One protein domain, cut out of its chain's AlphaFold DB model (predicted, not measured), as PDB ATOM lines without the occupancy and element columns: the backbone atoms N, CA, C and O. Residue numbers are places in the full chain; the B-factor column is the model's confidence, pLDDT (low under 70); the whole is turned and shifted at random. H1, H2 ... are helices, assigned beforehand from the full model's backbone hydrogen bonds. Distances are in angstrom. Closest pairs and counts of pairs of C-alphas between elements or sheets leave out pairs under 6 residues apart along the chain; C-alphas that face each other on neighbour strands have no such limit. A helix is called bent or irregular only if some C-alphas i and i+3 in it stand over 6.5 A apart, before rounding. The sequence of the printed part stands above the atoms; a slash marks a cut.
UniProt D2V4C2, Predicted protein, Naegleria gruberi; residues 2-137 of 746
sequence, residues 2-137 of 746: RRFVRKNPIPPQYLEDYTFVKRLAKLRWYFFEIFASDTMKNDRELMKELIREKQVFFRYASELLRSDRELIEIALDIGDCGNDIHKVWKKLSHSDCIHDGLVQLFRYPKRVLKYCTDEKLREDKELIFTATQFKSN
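Overview. This is residues 2 to 137 of the 746 residues of the protein "Predicted protein" of Naegleria gruberi (UniProt D2V4C2). Short helices form a flat slab of two layers, through which the backbone winds back and forth in successive turns: H3, H6, H8 and H12 follow one another in one layer, and H4, H7 and H10 in the other, running back the opposite way. H1 lies at one end of the slab beyond H4, and H12 and H13 lie at the other end; residues 89 to 100, of which 99 and 100 belong to H9, stick out as the tip of a large loop. The printed part has 136 residues with thirteen named helices, H1 to H13 in order along the chain, and no named strand; the class is all helix. It is compact, with a radius of gyration of the C-alphas of 16.2 A, and flat, spanning 48 by 44 by 22 A.

Along the chain. H1 covers residues 2 to 7, and its C-alpha 2 is at (174.248, -9.537, 134.790). H2 follows at residues 12 to 15. H3, residues 18 to 27, is 14.4 A long from first to last C-alpha, and H4 covers residues 30 to 35. H5 covers residues 38 to 41. H6, residues 44 to 53, is 14.2 A long and begins with C-alpha 44 at (196.920, -11.524, 120.614). H7, residues 55 to 60, is neither bent nor irregular, but only just: C-alphas 56 and 59 are 6.0 A apart. H8 covers residues 69 to 76, 10.1 A long. After residues 77 to 98, which hold no named element, H9 covers residues 99 to 107, 12.6 A long, and H10 residues 109 to 115, 10.8 A long. H11 covers residues 119 to 122, H12 residues 125 to 130, and H13 residues 133 to 136, with C-alpha 136 at (194.357, 19.471, 123.582).

Arrangement. H7 and H8 are the hubs, touching four helices each. They touch each other at a steep tilt of 48 degrees, opposite ways; their closest C-alphas, of Gln 55 and Ala 75, are 5.4 A apart. H6 and H8 touch at a shallow tilt of 16 degrees, the same way, closest at the C-alphas of Ile 51 and Ala 75, 6.0 A. H7 and H10 touch at a shallow tilt of 12 degrees, the same way, closest at the C-alphas of Arg 59 and Tyr 115, 5.7 A. H6 and H7 form a helical hairpin, as do H3 and H4, whose closest C-alphas, of Ala 25 and Phe 32, are 5.1 A apart. H4 and H7 only just touch, with 3 pairs of C-alphas within 8 A, closest at Glu 33 and Tyr 60, 6.5 A. H8 and H12 also only just touch, with 3 such pairs, closest at Leu 76 and Thr 130, 6.9 A. H2 and H3 touch only at the corner, and only just, closest at the C-alphas of Leu 15 and Val 21, 6.4 A; so do H5 and H6, at those of Lys 41 and Met 47, 6.9 A. H1 and H4 are near each other, with 6 pairs of C-alphas within 10 A. H10 and H11 are close but not clearly touching, with the C-alphas of Leu 113 and Arg 122 at 5.5 A. H9 and H13 are close but not clearly touching, with the C-alphas of Phe 106 and Lys 135 at 6.9 A. Every O i to N i+4 pair is within hydrogen-bond range in H1, H3, H6, H8, H9 and H12; the figures are 1 of 2 in H4, 2 of 3 in H10 and 0 of 2 in H7, where 3 of 3 O i to N i+3 pairs are within range, while H2, H5, H11 and H13 are too short for an i+4 pair.

Size, cuts and confidence. The two C-alphas farthest apart, of Pro 11 and Asn 137, are 48.0 A apart. The printed part has no cut. The link from H8 to H9, 22 residues, is long. The mean pLDDT of the printed part is 70.8; residues 2 to 6, residue 9, residues 77 to 112 and residues 131 to 136 are under 70.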
ATOM      1  N   ARG A   2     173.232  -9.086 133.789       52.16
ATOM      2  CA  ARG A   2     174.248  -9.537 134.790       52.16
ATOM      3  C   ARG A   2     173.713 -10.506 135.858       52.16
ATOM      4  O   ARG A   2     174.314 -11.543 136.102       52.16
ATOM      5  N   ARG A   3     172.561 -10.190 136.468       62.25
ATOM      6  CA  ARG A   3     171.876 -11.072 137.439       62.25
ATOM      7  C   ARG A   3     171.348 -12.372 136.821       62.25
ATOM      8  O   ARG A   3     171.373 -13.393 137.489       62.25
ATOM      9  N   PHE A   4     170.873 -12.325 135.577       68.88
ATOM     10  CA  PHE A   4     170.324 -13.485 134.865       68.88
ATOM     11  C   PHE A   4     171.421 -14.502 134.546       68.88
ATOM     12  O   PHE A   4     171.272 -15.683 134.819       68.88
ATOM     13  N   VAL A   5     172.551 -14.001 134.055       65.25
ATOM     14  CA  VAL A   5     173.723 -14.788 133.675       65.25
ATOM     15  C   VAL A   5     174.445 -15.375 134.897       65.25
ATOM     16  O   VAL A   5     174.891 -16.510 134.853       65.25
ATOM     17  N   ARG A   6     174.480 -14.662 136.034       65.88
ATOM     18  CA  ARG A   6     174.952 -15.237 137.312       65.88
ATOM     19  C   ARG A   6     174.058 -16.355 137.855       65.88
ATOM     20  O   ARG A   6     174.545 -17.191 138.600       65.88
ATOM     21  N   LYS A   7     172.759 -16.334 137.535       72.69
ATOM     22  CA  LYS A   7     171.787 -17.345 137.979       72.69
ATOM     23  C   LYS A   7     171.676 -18.542 137.028       72.69
ATOM     24  O   LYS A   7     171.181 -19.575 137.451       72.69
ATOM     25  N   ASN A   8     172.124 -18.402 135.780       75.94
ATOM     26  CA  ASN A   8     172.077 -19.442 134.753       75.94
ATOM     27  C   ASN A   8     173.471 -19.566 134.116       75.94
ATOM     28  O   ASN A   8     173.746 -18.860 133.138       75.94
ATOM     29  N   PRO A   9     174.376 -20.374 134.700       69.44
ATOM     30  CA  PRO A   9     175.733 -20.513 134.195       69.44
ATOM     31  C   PRO A   9     175.723 -21.115 132.788       69.44
ATOM     32  O   PRO A   9     175.001 -22.068 132.501       69.44
ATOM     33  N   ILE A  10     176.527 -20.529 131.905       75.69
ATOM     34  CA  ILE A  10     176.721 -21.023 130.543       75.69
ATOM     35  C   ILE A  10     177.502 -22.346 130.629       75.69
ATOM     36  O   ILE A  10     178.494 -22.391 131.361       75.69
ATOM     37  N   PRO A  11     177.095 -23.411 129.911       79.12
ATOM     38  CA  PRO A  11     177.816 -24.680 129.939       79.12
ATOM     39  C   PRO A  11     179.295 -24.514 129.534       79.12
ATOM     40  O   PRO A  11     179.560 -23.801 128.560       79.12
ATOM     41  N   PRO A  12     180.250 -25.186 130.212       73.06
ATOM     42  CA  PRO A  12     181.692 -24.984 130.007       73.06
ATOM     43  C   PRO A  12     182.153 -25.141 128.554       73.06
ATOM     44  O   PRO A  12     182.990 -24.380 128.088       73.06
ATOM     45  N   GLN A  13     181.534 -26.059 127.807       77.00
ATOM     46  CA  GLN A  13     181.824 -26.301 126.389       77.00
ATOM     47  C   GLN A  13     181.653 -25.062 125.488       77.00
ATOM     48  O   GLN A  13     182.331 -24.949 124.476       77.00
ATOM     49  N   TYR A  14     180.776 -24.117 125.850       76.25
ATOM     50  CA  TYR A  14     180.585 -22.871 125.094       76.25
ATOM     51  C   TYR A  14     181.545 -21.758 125.532       76.25
ATOM     52  O   TYR A  14     181.691 -20.769 124.822       76.25
ATOM     53  N   LEU A  15     182.186 -21.889 126.698       72.94
ATOM     54  CA  LEU A  15     183.172 -20.922 127.194       72.94
ATOM     55  C   LEU A  15     184.537 -21.085 126.514       72.94
ATOM     56  O   LEU A  15     185.311 -20.138 126.473       72.94
ATOM     57  N   GLU A  16     184.794 -22.258 125.936       75.12
ATOM     58  CA  GLU A  16     185.955 -22.551 125.085       75.12
ATOM     59  C   GLU A  16     185.726 -22.122 123.615       75.12
ATOM     60  O   GLU A  16     186.669 -22.012 122.834       75.12
ATOM     61  N   ASP A  17     184.480 -21.831 123.216       84.44
ATOM     62  CA  ASP A  17     184.151 -21.392 121.856       84.44
ATOM     63  C   ASP A  17     184.442 -19.892 121.672       84.44
ATOM     64  O   ASP A  17     183.686 -19.007 122.095       84.44
ATOM     65  N   TYR A  18     185.539 -19.616 120.964       84.38
ATOM     66  CA  TYR A  18     185.988 -18.276 120.586       84.38
ATOM     67  C   TYR A  18     184.888 -17.446 119.921       84.38
ATOM     68  O   TYR A  18     184.732 -16.260 120.219       84.38
ATOM     69  N   THR A  19     184.096 -18.042 119.029       84.88
ATOM     70  CA  THR A  19     183.050 -17.318 118.297       84.88
ATOM     71  C   THR A  19     181.878 -16.951 119.199       84.88
ATOM     72  O   THR A  19     181.337 -15.843 119.092       84.88
ATOM     73  N   PHE A  20     181.518 -17.837 120.125       85.62
ATOM     74  CA  PHE A  20     180.449 -17.616 121.088       85.62
ATOM     75  C   PHE A  20     180.811 -16.525 122.104       85.62
ATOM     76  O   PHE A  20     180.067 -15.546 122.250       85.62
ATOM     77  N   VAL A  21     181.980 -16.632 122.748       82.56
ATOM     78  CA  VAL A  21     182.459 -15.645 123.733       82.56
ATOM     79  C   VAL A  21     182.640 -14.273 123.083       82.56
ATOM     80  O   VAL A  21     182.220 -13.256 123.643       82.56
ATOM     81  N   LYS A  22     183.162 -14.231 121.854       81.62
ATOM     82  CA  LYS A  22     183.287 -13.002 121.064       81.62
ATOM     83  C   LYS A  22     181.929 -12.365 120.768       81.62
ATOM     84  O   LYS A  22     181.755 -11.174 121.013       81.62
ATOM     85  N   ARG A  23     180.923 -13.121 120.311       83.25
ATOM     86  CA  ARG A  23     179.560 -12.586 120.085       83.25
ATOM     87  C   ARG A  23     178.936 -12.032 121.371       83.25
ATOM     88  O   ARG A  23     178.344 -10.950 121.347       83.25
ATOM     89  N   LEU A  24     179.109 -12.723 122.496       80.69
ATOM     90  CA  LEU A  24     178.672 -12.248 123.814       80.69
ATOM     91  C   LEU A  24     179.360 -10.939 124.215       80.69
ATOM     92  O   LEU A  24     178.696 -10.001 124.671       80.69
ATOM     93  N   ALA A  25     180.672 -10.856 124.009       75.81
ATOM     94  CA  ALA A  25     181.468  -9.667 124.274       75.81
ATOM     95  C   ALA A  25     181.017  -8.471 123.412       75.81
ATOM     96  O   ALA A  25     180.873  -7.355 123.929       75.81
ATOM     97  N   LYS A  26     180.695  -8.702 122.130       72.31
ATOM     98  CA  LYS A  26     180.146  -7.676 121.224       72.31
ATOM     99  C   LYS A  26     178.815  -7.117 121.734       72.31
ATOM    100  O   LYS A  26     178.657  -5.893 121.801       72.31
ATOM    101  N   LEU A  27     177.908  -7.989 122.192       75.50
ATOM    102  CA  LEU A  27     176.630  -7.592 122.804       75.50
ATOM    103  C   LEU A  27     176.842  -6.739 124.064       75.50
ATOM    104  O   LEU A  27     176.297  -5.637 124.178       75.50
ATOM    105  N   ARG A  28     177.641  -7.224 125.024       72.94
ATOM    106  CA  ARG A  28     178.012  -6.487 126.242       72.94
ATOM    107  C   ARG A  28     179.441  -6.839 126.660       72.94
ATOM    108  O   ARG A  28     179.714  -7.950 127.100       72.94
ATOM    109  N   TRP A  29     180.319  -5.838 126.635       71.94
ATOM    110  CA  TRP A  29     181.765  -5.991 126.843       71.94
ATOM    111  C   TRP A  29     182.154  -6.698 128.150       71.94
ATOM    112  O   TRP A  29     183.087  -7.491 128.164       71.94
ATOM    113  N   TYR A  30     181.421  -6.473 129.245       72.62
ATOM    114  CA  TYR A  30     181.744  -7.072 130.544       72.62
ATOM    115  C   TYR A  30     181.509  -8.589 130.599       72.62
ATOM    116  O   TYR A  30     181.894  -9.210 131.584       72.62
ATOM    117  N   PHE A  31     180.848  -9.200 129.609       81.44
ATOM    118  CA  PHE A  31     180.754 -10.660 129.545       81.44
ATOM    119  C   PHE A  31     182.101 -11.303 129.245       81.44
ATOM    120  O   PHE A  31     182.358 -12.394 129.737       81.44
ATOM    121  N   PHE A  32     182.985 -10.601 128.539       83.50
ATOM    122  CA  PHE A  32     184.340 -11.075 128.295       83.50
ATOM    123  C   PHE A  32     185.139 -11.222 129.598       83.50
ATOM    124  O   PHE A  32     185.838 -12.205 129.778       83.50
ATOM    125  N   GLU A  33     184.948 -10.323 130.571       79.62
ATOM    126  CA  GLU A  33     185.535 -10.458 131.918       79.62
ATOM    127  C   GLU A  33     185.144 -11.758 132.614       79.62
ATOM    128  O   GLU A  33     185.954 -12.365 133.305       79.62
ATOM    129  N   ILE A  34     183.872 -12.127 132.467       76.12
ATOM    130  CA  ILE A  34     183.244 -13.212 133.219       76.12
ATOM    131  C   ILE A  34     183.527 -14.560 132.551       76.12
ATOM    132  O   ILE A  34     183.611 -15.564 133.250       76.12
ATOM    133  N   PHE A  35     183.651 -14.585 131.221       81.81
ATOM    134  CA  PHE A  35     183.603 -15.818 130.434       81.81
ATOM    135  C   PHE A  35     184.820 -16.102 129.570       81.81
ATOM    136  O   PHE A  35     184.977 -17.247 129.166       81.81
ATOM    137  N   ALA A  36     185.660 -15.111 129.269       83.19
ATOM    138  CA  ALA A  36     186.865 -15.383 128.499       83.19
ATOM    139  C   ALA A  36     187.840 -16.210 129.341       83.19
ATOM    140  O   ALA A  36     188.195 -15.819 130.462       83.19
ATOM    141  N   SER A  37     188.275 -17.335 128.780       85.38
ATOM    142  CA  SER A  37     189.354 -18.150 129.326       85.38
ATOM    143  C   SER A  37     190.680 -17.382 129.301       85.38
ATOM    144  O   SER A  37     190.846 -16.391 128.581       85.38
ATOM    145  N   ASP A  38     191.663 -17.855 130.065       83.69
ATOM    146  CA  ASP A  38     193.002 -17.262 130.043       83.69
ATOM    147  C   ASP A  38     193.694 -17.465 128.687       83.69
ATOM    148  O   ASP A  38     194.481 -16.616 128.274       83.69
ATOM    149  N   THR A  39     193.350 -18.529 127.952       85.56
ATOM    150  CA  THR A  39     193.801 -18.743 126.567       85.56
ATOM    151  C   THR A  39     193.283 -17.647 125.634       85.56
ATOM    152  O   THR A  39     194.072 -17.062 124.900       85.56
ATOM    153  N   MET A  40     192.004 -17.268 125.738       87.44
ATOM    154  CA  MET A  40     191.420 -16.171 124.954       87.44
ATOM    155  C   MET A  40     191.983 -14.800 125.345       87.44
ATOM    156  O   MET A  40     192.215 -13.958 124.484       87.44
ATOM    157  N   LYS A  41     192.221 -14.555 126.639       88.06
ATOM    158  CA  LYS A  41     192.822 -13.294 127.120       88.06
ATOM    159  C   LYS A  41     194.294 -13.146 126.727       88.06
ATOM    160  O   LYS A  41     194.795 -12.024 126.699       88.06
ATOM    161  N   ASN A  42     194.976 -14.262 126.467       89.69
ATOM    162  CA  ASN A  42     196.335 -14.332 125.931       89.69
ATOM    163  C   ASN A  42     196.381 -14.343 124.393       89.69
ATOM    164  O   ASN A  42     197.468 -14.234 123.827       89.69
ATOM    165  N   ASP A  43     195.244 -14.483 123.710       90.75
ATOM    166  CA  ASP A  43     195.207 -14.512 122.251       90.75
ATOM    167  C   ASP A  43     195.362 -13.095 121.695       90.75
ATOM    168  O   ASP A  43     194.464 -12.253 121.774       90.75
ATOM    169  N   ARG A  44     196.539 -12.836 121.130       90.81
ATOM    170  CA  ARG A  44     196.920 -11.524 120.614       90.81
ATOM    171  C   ARG A  44     195.990 -11.031 119.510       90.81
ATOM    172  O   ARG A  44     195.607  -9.865 119.537       90.81
ATOM    173  N   GLU A  45     195.620 -11.884 118.561       89.88
ATOM    174  CA  GLU A  45     194.811 -11.486 117.403       89.88
ATOM    175  C   GLU A  45     193.351 -11.266 117.803       89.88
ATOM    176  O   GLU A  45     192.739 -10.269 117.403       89.88
ATOM    177  N   LEU A  46     192.818 -12.118 118.687       88.31
ATOM    178  CA  LEU A  46     191.507 -11.894 119.294       88.31
ATOM    179  C   LEU A  46     191.483 -10.573 120.069       88.31
ATOM    180  O   LEU A  46     190.541  -9.793 119.920       88.31
ATOM    181  N   MET A  47     192.509 -10.302 120.884       88.69
ATOM    182  CA  MET A  47     192.584  -9.063 121.651       88.69
ATOM    183  C   MET A  47     192.730  -7.844 120.743       88.69
ATOM    184  O   MET A  47     192.017  -6.871 120.968       88.69
ATOM    185  N   LYS A  48     193.558  -7.888 119.691       86.19
ATOM    186  CA  LYS A  48     193.637  -6.813 118.686       86.19
ATOM    187  C   LYS A  48     192.270  -6.502 118.086       86.19
ATOM    188  O   LYS A  48     191.861  -5.345 118.068       86.19
ATOM    189  N   GLU A  49     191.543  -7.522 117.631       85.06
ATOM    190  CA  GLU A  49     190.218  -7.337 117.036       85.06
ATOM    191  C   GLU A  49     189.205  -6.779 118.045       85.06
ATOM    192  O   GLU A  49     188.472  -5.838 117.743       85.06
ATOM    193  N   LEU A  50     189.171  -7.325 119.262       81.94
ATOM    194  CA  LEU A  50     188.262  -6.854 120.303       81.94
ATOM    195  C   LEU A  50     188.586  -5.419 120.726       81.94
ATOM    196  O   LEU A  50     187.666  -4.622 120.884       81.94
ATOM    197  N   ILE A  51     189.863  -5.068 120.881       80.38
ATOM    198  CA  ILE A  51     190.300  -3.716 121.254       80.38
ATOM    199  C   ILE A  51     189.915  -2.704 120.167       80.38
ATOM    200  O   ILE A  51     189.384  -1.649 120.522       80.38
ATOM    201  N   ARG A  52     190.063  -3.066 118.880       76.19
ATOM    202  CA  ARG A  52     189.525  -2.289 117.747       76.19
ATOM    203  C   ARG A  52     188.022  -2.053 117.889       76.19
ATOM    204  O   ARG A  52     187.510  -0.944 117.787       76.19
ATOM    205  N   GLU A  53     187.261  -3.063 118.277       73.50
ATOM    206  CA  GLU A  53     185.832  -2.829 118.490       73.50
ATOM    207  C   GLU A  53     185.518  -1.975 119.726       73.50
ATOM    208  O   GLU A  53     184.645  -1.102 119.668       73.50
ATOM    209  N   LYS A  54     186.180  -2.228 120.863       72.00
ATOM    210  CA  LYS A  54     186.039  -1.447 122.102       72.00
ATOM    211  C   LYS A  54     187.338  -1.444 122.907       72.00
ATOM    212  O   LYS A  54     187.718  -2.453 123.498       72.00
ATOM    213  N   GLN A  55     187.888  -0.253 123.130       74.12
ATOM    214  CA  GLN A  55     189.072  -0.021 123.970       74.12
ATOM    215  C   GLN A  55     189.020  -0.711 125.352       74.12
ATOM    216  O   GLN A  55     190.043  -1.145 125.878       74.12
ATOM    217  N   VAL A  56     187.830  -0.858 125.960       73.44
ATOM    218  CA  VAL A  56     187.660  -1.491 127.284       73.44
ATOM    219  C   VAL A  56     188.205  -2.921 127.353       73.44
ATOM    220  O   VAL A  56     188.547  -3.369 128.447       73.44
ATOM    221  N   PHE A  57     188.309  -3.627 126.221       80.06
ATOM    222  CA  PHE A  57     188.847  -4.983 126.187       80.06
ATOM    223  C   PHE A  57     190.334  -5.048 126.544       80.06
ATOM    224  O   PHE A  57     190.747  -6.034 127.147       80.06
ATOM    225  N   PHE A  58     191.103  -3.975 126.321       83.19
ATOM    226  CA  PHE A  58     192.527  -3.917 126.673       83.19
ATOM    227  C   PHE A  58     192.778  -4.249 128.152       83.19
ATOM    228  O   PHE A  58     193.740  -4.929 128.488       83.19
ATOM    229  N   ARG A  59     191.863  -3.866 129.055       82.50
ATOM    230  CA  ARG A  59     191.997  -4.144 130.496       82.50
ATOM    231  C   ARG A  59     191.955  -5.635 130.855       82.50
ATOM    232  O   ARG A  59     192.309  -5.985 131.977       82.50
ATOM    233  N   TYR A  60     191.432  -6.473 129.960       84.75
ATOM    234  CA  TYR A  60     191.274  -7.915 130.159       84.75
ATOM    235  C   TYR A  60     192.310  -8.740 129.406       84.75
ATOM    236  O   TYR A  60     192.336  -9.952 129.598       84.75
ATOM    237  N   ALA A  61     193.136  -8.103 128.570       85.25
ATOM    238  CA  ALA A  61     194.294  -8.756 127.983       85.25
ATOM    239  C   ALA A  61     195.205  -9.269 129.109       85.25
ATOM    240  O   ALA A  61     195.253  -8.700 130.211       85.25
ATOM    241  N   SER A  62     195.924 -10.352 128.841       89.62
ATOM    242  CA  SER A  62     196.894 -10.874 129.795       89.62
ATOM    243  C   SER A  62     197.994  -9.863 130.109       89.62
ATOM    244  O   SER A  62     198.166  -8.862 129.416       89.62
ATOM    245  N   GLU A  63     198.749 -10.109 131.176       85.62
ATOM    246  CA  GLU A  63     199.859  -9.231 131.561       85.62
ATOM    247  C   GLU A  63     200.907  -9.096 130.450       85.62
ATOM    248  O   GLU A  63     201.389  -7.999 130.201       85.62
ATOM    249  N   LEU A  64     201.195 -10.172 129.714       88.25
ATOM    250  CA  LEU A  64     202.105 -10.128 128.565       88.25
ATOM    251  C   LEU A  64     201.594  -9.176 127.477       88.25
ATOM    252  O   LEU A  64     202.334  -8.326 126.989       88.25
ATOM    253  N   LEU A  65     200.309  -9.278 127.137       89.50
ATOM    254  CA  LEU A  65     199.685  -8.457 126.101       89.50
ATOM    255  C   LEU A  65     199.437  -7.007 126.539       89.50
ATOM    256  O   LEU A  65     199.429  -6.106 125.705       89.50
ATOM    257  N   ARG A  66     199.275  -6.744 127.839       86.88
ATOM    258  CA  ARG A  66     199.190  -5.376 128.384       86.88
ATOM    259  C   ARG A  66     200.544  -4.670 128.465       86.88
ATOM    260  O   ARG A  66     200.570  -3.479 128.763       86.88
ATOM    261  N   SER A  67     201.633  -5.370 128.166       87.62
ATOM    262  CA  SER A  67     202.968  -4.804 127.945       87.62
ATOM    263  C   SER A  67     203.336  -4.714 126.454       87.62
ATOM    264  O   SER A  67     204.448  -4.314 126.125       87.62
ATOM    265  N   ASP A  68     202.435  -5.086 125.539       89.12
ATOM    266  CA  ASP A  68     202.675  -5.006 124.096       89.12
ATOM    267  C   ASP A  68     202.423  -3.575 123.604       89.12
ATOM    268  O   ASP A  68     201.288  -3.091 123.617       89.12
ATOM    269  N   ARG A  69     203.490  -2.901 123.155       86.69
ATOM    270  CA  ARG A  69     203.420  -1.533 122.629       86.69
ATOM    271  C   ARG A  69     202.438  -1.408 121.467       86.69
ATOM    272  O   ARG A  69     201.672  -0.458 121.471       86.69
ATOM    273  N   GLU A  70     202.398  -2.362 120.537       85.94
ATOM    274  CA  GLU A  70     201.467  -2.314 119.402       85.94
ATOM    275  C   GLU A  70     200.020  -2.419 119.898       85.94
ATOM    276  O   GLU A  70     199.134  -1.721 119.421       85.94
ATOM    277  N   LEU A  71     199.761  -3.264 120.899       85.25
ATOM    278  CA  LEU A  71     198.423  -3.414 121.473       85.25
ATOM    279  C   LEU A  71     197.994  -2.179 122.281       85.25
ATOM    280  O   LEU A  71     196.811  -1.838 122.294       85.25
ATOM    281  N   ILE A  72     198.946  -1.519 122.948       82.75
ATOM    282  CA  ILE A  72     198.744  -0.237 123.631       82.75
ATOM    283  C   ILE A  72     198.482   0.863 122.608       82.75
ATOM    284  O   ILE A  72     197.530   1.611 122.783       82.75
ATOM    285  N   GLU A  73     199.276   0.947 121.543       79.56
ATOM    286  CA  GLU A  73     199.088   1.897 120.446       79.56
ATOM    287  C   GLU A  73     197.740   1.684 119.780       79.56
ATOM    288  O   GLU A  73     197.014   2.650 119.647       79.56
ATOM    289  N   ILE A  74     197.335   0.444 119.494       77.50
ATOM    290  CA  ILE A  74     195.979   0.117 119.039       77.50
ATOM    291  C   ILE A  74     194.967   0.616 120.077       77.50
ATOM    292  O   ILE A  74     194.103   1.417 119.754       77.50
ATOM    293  N   ALA A  75     195.097   0.259 121.356       73.94
ATOM    294  CA  ALA A  75     194.174   0.724 122.394       73.94
ATOM    295  C   ALA A  75     194.137   2.260 122.567       73.94
ATOM    296  O   ALA A  75     193.135   2.785 123.059       73.94
ATOM    297  N   LEU A  76     195.204   2.975 122.204       72.31
ATOM    298  CA  LEU A  76     195.303   4.435 122.194       72.31
ATOM    299  C   LEU A  76     194.879   5.051 120.853       72.31
ATOM    300  O   LEU A  76     194.487   6.217 120.839       72.31
ATOM    301  N   ASP A  77     194.927   4.283 119.767       63.72
ATOM    302  CA  ASP A  77     194.551   4.656 118.413       63.72
ATOM    303  C   ASP A  77     193.033   4.643 118.289       63.72
ATOM    304  O   ASP A  77     192.357   3.625 118.137       63.72
ATOM    305  N   ILE A  78     192.492   5.846 118.374       51.94
ATOM    306  CA  ILE A  78     191.062   6.122 118.343       51.94
ATOM    307  C   ILE A  78     190.512   6.012 116.905       51.94
ATOM    308  O   ILE A  78     189.296   6.042 116.725       51.94
ATOM    309  N   GLY A  79     191.369   5.883 115.882       46.09
ATOM    310  CA  GLY A  79     190.950   5.712 114.490       46.09
ATOM    311  C   GLY A  79     190.189   4.408 114.272       46.09
ATOM    312  O   GLY A  79     189.101   4.428 113.701       46.09
ATOM    313  N   ASP A  80     190.718   3.309 114.817       40.19
ATOM    314  CA  ASP A  80     190.125   1.975 114.705       40.19
ATOM    315  C   ASP A  80     189.634   1.400 116.037       40.19
ATOM    316  O   ASP A  80     188.908   0.411 115.998       40.19
ATOM    317  N   CYS A  81     189.971   1.985 117.198       39.16
ATOM    318  CA  CYS A  81     189.554   1.480 118.512       39.16
ATOM    319  C   CYS A  81     188.393   2.254 119.121       39.16
ATOM    320  O   CYS A  81     188.561   3.193 119.897       39.16
ATOM    321  N   GLY A  82     187.177   1.787 118.847       45.75
ATOM    322  CA  GLY A  82     186.052   1.941 119.768       45.75
ATOM    323  C   GLY A  82     185.644   3.361 120.180       45.75
ATOM    324  O   GLY A  82     185.039   3.499 121.244       45.75
ATOM    325  N   ASN A  83     185.923   4.386 119.367       44.09
ATOM    326  CA  ASN A  83     184.981   5.474 119.098       44.09
ATOM    327  C   ASN A  83     185.398   6.267 117.855       44.09
ATOM    328  O   ASN A  83     186.140   7.241 117.927       44.09
ATOM    329  N   ASP A  84     184.792   5.900 116.731       44.56
ATOM    330  CA  ASP A  84     184.629   6.758 115.570       44.56
ATOM    331  C   ASP A  84     184.086   8.143 115.991       44.56
ATOM    332  O   ASP A  84     182.872   8.366 116.078       44.56
ATOM    333  N   ILE A  85     184.970   9.129 116.129       41.97
ATOM    334  CA  ILE A  85     184.625  10.548 115.936       41.97
ATOM    335  C   ILE A  85     183.886  10.738 114.589       41.97
ATOM    336  O   ILE A  85     183.051  11.626 114.447       41.97
ATOM    337  N   HIS A  86     184.078   9.822 113.636       39.56
ATOM    338  CA  HIS A  86     183.353   9.755 112.369       39.56
ATOM    339  C   HIS A  86     181.899   9.213 112.459       39.56
ATOM    340  O   HIS A  86     181.084   9.487 111.581       39.56
ATOM    341  N   LYS A  87     181.512   8.505 113.533       41.47
ATOM    342  CA  LYS A  87     180.141   8.026 113.833       41.47
ATOM    343  C   LYS A  87     179.404   8.987 114.767       41.47
ATOM    344  O   LYS A  87     178.179   9.067 114.687       41.47
ATOM    345  N   VAL A  88     180.136   9.769 115.569       42.59
ATOM    346  CA  VAL A  88     179.637  10.970 116.282       42.59
ATOM    347  C   VAL A  88     178.993  11.969 115.300       42.59
ATOM    348  O   VAL A  88     178.084  12.710 115.657       42.59
ATOM    349  N   TRP A  89     179.390  11.902 114.030       42.22
ATOM    350  CA  TRP A  89     179.035  12.811 112.943       42.22
ATOM    351  C   TRP A  89     177.654  12.584 112.281       42.22
ATOM    352  O   TRP A  89     177.136  13.503 111.656       42.22
ATOM    353  N   LYS A  90     177.010  11.405 112.402       43.16
ATOM    354  CA  LYS A  90     175.795  11.063 111.607       43.16
ATOM    355  C   LYS A  90     174.443  11.039 112.347       43.16
ATOM    356  O   LYS A  90     173.426  10.846 111.688       43.16
ATOM    357  N   LYS A  91     174.383  11.169 113.680       41.69
ATOM    358  CA  LYS A  91     173.147  10.901 114.466       41.69
ATOM    359  C   LYS A  91     172.906  11.812 115.682       41.69
ATOM    360  O   LYS A  91     172.290  11.378 116.655       41.69
ATOM    361  N   LEU A  92     173.348  13.066 115.670       43.16
ATOM    362  CA  LEU A  92     173.021  13.977 116.775       43.16
ATOM    363  C   LEU A  92     171.651  14.639 116.582       43.16
ATOM    364  O   LEU A  92     171.531  15.755 116.088       43.16
ATOM    365  N   SER A  93     170.627  13.853 116.947       32.66
ATOM    366  CA  SER A  93     169.397  14.162 117.718       32.66
ATOM    367  C   SER A  93     168.410  12.970 117.538       32.66
ATOM    368  O   SER A  93     168.413  12.336 116.487       32.66
ATOM    369  N   HIS A  94     167.581  12.489 118.474       44.59
ATOM    370  CA  HIS A  94     166.950  13.039 119.679       44.59
ATOM    371  C   HIS A  94     166.676  11.894 120.695       44.59
ATOM    372  O   HIS A  94     166.430  10.766 120.273       44.59
ATOM    373  N   SER A  95     166.612  12.208 121.995       42.59
ATOM    374  CA  SER A  95     166.189  11.364 123.144       42.59
ATOM    375  C   SER A  95     167.269  10.521 123.860       42.59
ATOM    376  O   SER A  95     167.624   9.412 123.476       42.59
ATOM    377  N   ASP A  96     167.809  11.114 124.928       43.00
ATOM    378  CA  ASP A  96     168.110  10.514 126.236       43.00
ATOM    379  C   ASP A  96     168.798   9.141 126.273       43.00
ATOM    380  O   ASP A  96     168.137   8.111 126.338       43.00
ATOM    381  N   CYS A  97     170.143   9.152 126.300       40.66
ATOM    382  CA  CYS A  97     171.046   8.163 126.950       40.66
ATOM    383  C   CYS A  97     172.533   8.321 126.526       40.66
ATOM    384  O   CYS A  97     173.398   7.600 127.019       40.66
ATOM    385  N   ILE A  98     172.865   9.241 125.608       46.69
ATOM    386  CA  ILE A  98     174.178   9.304 124.921       46.69
ATOM    387  C   ILE A  98     175.268  10.048 125.732       46.69
ATOM    388  O   ILE A  98     176.465   9.868 125.494       46.69
ATOM    389  N   HIS A  99     174.882  10.845 126.730       50.25
ATOM    390  CA  HIS A  99     175.768  11.787 127.431       50.25
ATOM    391  C   HIS A  99     176.934  11.131 128.183       50.25
ATOM    392  O   HIS A  99     178.045  11.666 128.182       50.25
ATOM    393  N   ASP A 100     176.721   9.935 128.744       50.16
ATOM    394  CA  ASP A 100     177.781   9.183 129.415       50.16
ATOM    395  C   ASP A 100     178.912   8.817 128.449       50.16
ATOM    396  O   ASP A 100     180.066   8.841 128.856       50.16
ATOM    397  N   GLY A 101     178.625   8.529 127.175       52.03
ATOM    398  CA  GLY A 101     179.625   8.103 126.189       52.03
ATOM    399  C   GLY A 101     180.613   9.205 125.796       52.03
ATOM    400  O   GLY A 101     181.821   8.970 125.773       52.03
ATOM    401  N   LEU A 102     180.118  10.423 125.551       53.56
ATOM    402  CA  LEU A 102     180.962  11.583 125.234       53.56
ATOM    403  C   LEU A 102     181.793  12.016 126.446       53.56
ATOM    404  O   LEU A 102     182.994  12.230 126.326       53.56
ATOM    405  N   VAL A 103     181.191  12.064 127.639       55.34
ATOM    406  CA  VAL A 103     181.930  12.332 128.887       55.34
ATOM    407  C   VAL A 103     182.980  11.245 129.147       55.34
ATOM    408  O   VAL A 103     184.083  11.526 129.614       55.34
ATOM    409  N   GLN A 104     182.664   9.992 128.815       52.38
ATOM    410  CA  GLN A 104     183.588   8.871 128.903       52.38
ATOM    411  C   GLN A 104     184.768   8.997 127.928       52.38
ATOM    412  O   GLN A 104     185.899   8.766 128.357       52.38
ATOM    413  N   LEU A 105     184.555   9.447 126.686       55.22
ATOM    414  CA  LEU A 105     185.622   9.704 125.704       55.22
ATOM    415  C   LEU A 105     186.743  10.578 126.296       55.22
ATOM    416  O   LEU A 105     187.920  10.239 126.214       55.22
ATOM    417  N   PHE A 106     186.376  11.654 126.998       57.22
ATOM    418  CA  PHE A 106     187.339  12.550 127.645       57.22
ATOM    419  C   PHE A 106     187.887  12.016 128.990       57.22
ATOM    420  O   PHE A 106     188.862  12.558 129.518       57.22
ATOM    421  N   ARG A 107     187.326  10.940 129.561       54.62
ATOM    422  CA  ARG A 107     187.796  10.301 130.814       54.62
ATOM    423  C   ARG A 107     188.815   9.170 130.601       54.62
ATOM    424  O   ARG A 107     189.707   9.015 131.433       54.62
ATOM    425  N   TYR A 108     188.680   8.359 129.550       56.00
ATOM    426  CA  TYR A 108     189.363   7.053 129.404       56.00
ATOM    427  C   TYR A 108     190.830   6.960 128.929       56.00
ATOM    428  O   TYR A 108     191.473   5.976 129.288       56.00
ATOM    429  N   PRO A 109     191.411   7.921 128.206       57.19
ATOM    430  CA  PRO A 109     192.749   7.783 127.620       57.19
ATOM    431  C   PRO A 109     193.872   7.496 128.635       57.19
ATOM    432  O   PRO A 109     194.695   6.609 128.436       57.19
ATOM    433  N   LYS A 110     193.836   8.132 129.818       58.69
ATOM    434  CA  LYS A 110     194.769   7.831 130.930       58.69
ATOM    435  C   LYS A 110     194.542   6.450 131.568       58.69
ATOM    436  O   LYS A 110     195.392   5.950 132.300       58.69
ATOM    437  N   ARG A 111     193.382   5.831 131.342       63.34
ATOM    438  CA  ARG A 111     193.006   4.542 131.934       63.34
ATOM    439  C   ARG A 111     193.639   3.366 131.190       63.34
ATOM    440  O   ARG A 111     193.920   2.371 131.844       63.34
ATOM    441  N   VAL A 112     193.882   3.481 129.881       69.50
ATOM    442  CA  VAL A 112     194.627   2.467 129.105       69.50
ATOM    443  C   VAL A 112     196.034   2.317 129.679       69.50
ATOM    444  O   VAL A 112     196.406   1.222 130.089       69.50
ATOM    445  N   LEU A 113     196.738   3.437 129.871       73.12
ATOM    446  CA  LEU A 113     198.058   3.451 130.508       73.12
ATOM    447  C   LEU A 113     198.030   2.900 131.946       73.12
ATOM    448  O   LEU A 113     198.955   2.215 132.350       73.12
ATOM    449  N   LYS A 114     196.943   3.082 132.714       75.44
ATOM    450  CA  LYS A 114     196.800   2.441 134.040       75.44
ATOM    451  C   LYS A 114     196.800   0.906 133.975       75.44
ATOM    452  O   LYS A 114     197.197   0.263 134.943       75.44
ATOM    453  N   TYR A 115     196.289   0.322 132.892       75.75
ATOM    454  CA  TYR A 115     196.253  -1.130 132.716       75.75
ATOM    455  C   TYR A 115     197.522  -1.684 132.063       75.75
ATOM    456  O   TYR A 115     197.705  -2.900 132.123       75.75
ATOM    457  N   CYS A 116     198.382  -0.824 131.502       80.62
ATOM    458  CA  CYS A 116     199.703  -1.201 131.008       80.62
ATOM    459  C   CYS A 116     200.551  -1.744 132.161       80.62
ATOM    460  O   CYS A 116     200.735  -1.086 133.185       80.62
ATOM    461  N   THR A 117     201.027  -2.971 132.011       83.00
ATOM    462  CA  THR A 117     201.808  -3.680 133.032       83.00
ATOM    463  C   THR A 117     203.268  -3.243 133.017       83.00
ATOM    464  O   THR A 117     203.857  -3.057 134.083       83.00
ATOM    465  N   ASP A 118     203.816  -2.957 131.836       84.94
ATOM    466  CA  ASP A 118     205.165  -2.414 131.678       84.94
ATOM    467  C   ASP A 118     205.257  -0.977 132.223       84.94
ATOM    468  O   ASP A 118     204.422  -0.120 131.927       84.94
ATOM    469  N   GLU A 119     206.247  -0.726 133.078       84.00
ATOM    470  CA  GLU A 119     206.472   0.575 133.714       84.00
ATOM    471  C   GLU A 119     207.130   1.589 132.769       84.00
ATOM    472  O   GLU A 119     206.747   2.756 132.769       84.00
ATOM    473  N   LYS A 120     208.033   1.149 131.885       85.56
ATOM    474  CA  LYS A 120     208.688   2.028 130.906       85.56
ATOM    475  C   LYS A 120     207.694   2.521 129.862       85.56
ATOM    476  O   LYS A 120     207.713   3.696 129.516       85.56
ATOM    477  N   LEU A 121     206.798   1.649 129.395       83.50
ATOM    478  CA  LEU A 121     205.738   2.035 128.455       83.50
ATOM    479  C   LEU A 121     204.669   2.923 129.108       83.50
ATOM    480  O   LEU A 121     204.079   3.765 128.435       83.50
ATOM    481  N   ARG A 122     204.437   2.791 130.423       79.56
ATOM    482  CA  ARG A 122     203.559   3.704 131.179       79.56
ATOM    483  C   ARG A 122     204.082   5.137 131.212       79.56
ATOM    484  O   ARG A 122     203.275   6.065 131.247       79.56
ATOM    485  N   GLU A 123     205.400   5.296 131.218       80.50
ATOM    486  CA  GLU A 123     206.096   6.586 131.254       80.50
ATOM    487  C   GLU A 123     206.558   7.063 129.867       80.50
ATOM    488  O   GLU A 123     207.176   8.126 129.743       80.50
ATOM    489  N   ASP A 124     206.237   6.311 128.809       83.69
ATOM    490  CA  ASP A 124     206.606   6.644 127.438       83.69
ATOM    491  C   ASP A 124     205.929   7.951 126.997       83.69
ATOM    492  O   ASP A 124     204.701   8.087 126.960       83.69
ATOM    493  N   LYS A 125     206.759   8.940 126.653       80.56
ATOM    494  CA  LYS A 125     206.307  10.294 126.314       80.56
ATOM    495  C   LYS A 125     205.421  10.328 125.070       80.56
ATOM    496  O   LYS A 125     204.520  11.160 125.008       80.56
ATOM    497  N   GLU A 126     205.665   9.458 124.097       79.75
ATOM    498  CA  GLU A 126     204.934   9.398 122.831       79.75
ATOM    499  C   GLU A 126     203.552   8.763 123.025       79.75
ATOM    500  O   GLU A 126     202.542   9.311 122.568       79.75
ATOM    501  N   LEU A 127     203.471   7.680 123.803       74.12
ATOM    502  CA  LEU A 127     202.197   7.055 124.177       74.12
ATOM    503  C   LEU A 127     201.349   7.990 125.047       74.12
ATOM    504  O   LEU A 127     200.146   8.141 124.822       74.12
ATOM    505  N   ILE A 128     201.970   8.688 126.004       72.69
ATOM    506  CA  ILE A 128     201.293   9.701 126.826       72.69
ATOM    507  C   ILE A 128     200.785  10.865 125.961       72.69
ATOM    508  O   ILE A 128     199.659  11.334 126.162       72.69
ATOM    509  N   PHE A 129     201.584  11.334 125.001       71.44
ATOM    510  CA  PHE A 129     201.195  12.403 124.084       71.44
ATOM    511  C   PHE A 129     199.987  11.996 123.229       71.44
ATOM    512  O   PHE A 129     198.973  12.698 123.216       71.44
ATOM    513  N   THR A 130     200.032  10.812 122.620       70.56
ATOM    514  CA  THR A 130     198.933  10.241 121.821       70.56
ATOM    515  C   THR A 130     197.653  10.101 122.653       70.56
ATOM    516  O   THR A 130     196.574  10.543 122.253       70.56
ATOM    517  N   ALA A 131     197.779   9.618 123.892       65.56
ATOM    518  CA  ALA A 131     196.677   9.508 124.844       65.56
ATOM    519  C   ALA A 131     196.107  10.861 125.320       65.56
ATOM    520  O   ALA A 131     195.093  10.885 126.014       65.56
ATOM    521  N   THR A 132     196.730  12.002 125.023       63.28
ATOM    522  CA  THR A 132     196.291  13.322 125.521       63.28
ATOM    523  C   THR A 132     196.013  14.348 124.420       63.28
ATOM    524  O   THR A 132     195.412  15.390 124.696       63.28
ATOM    525  N   GLN A 133     196.337  14.035 123.163       67.00
ATOM    526  CA  GLN A 133     196.255  14.955 122.026       67.00
ATOM    527  C   GLN A 133     194.842  15.514 121.768       67.00
ATOM    528  O   GLN A 133     194.689  16.715 121.544       67.00
ATOM    529  N   PHE A 134     193.784  14.700 121.862       62.66
ATOM    530  CA  PHE A 134     192.393  15.145 121.628       62.66
ATOM    531  C   PHE A 134     191.857  16.029 122.763       62.66
ATOM    532  O   PHE A 134     191.039  16.909 122.497       62.66
ATOM    533  N   LYS A 135     192.344  15.874 124.009       60.50
ATOM    534  CA  LYS A 135     192.031  16.839 125.080       60.50
ATOM    535  C   LYS A 135     192.571  18.206 124.743       60.50
ATOM    536  O   LYS A 135     191.989  19.175 125.185       60.50
ATOM    537  N   SER A 136     193.650  18.261 123.966       66.38
ATOM    538  CA  SER A 136     194.357  19.471 123.582       66.38
ATOM    539  C   SER A 136     193.917  20.082 122.247       66.38
ATOM    540  O   SER A 136     194.385  21.182 121.949       66.38
ATOM    541  N   ASN A 137     193.021  19.441 121.482       73.25
ATOM    542  CA  ASN A 137     192.496  19.966 120.216       73.25
ATOM    543  C   ASN A 137     191.299  20.901 120.459       73.25
ATOM    544  O   ASN A 137     190.211  20.456 120.825       73.25
TER     545      ASN A 137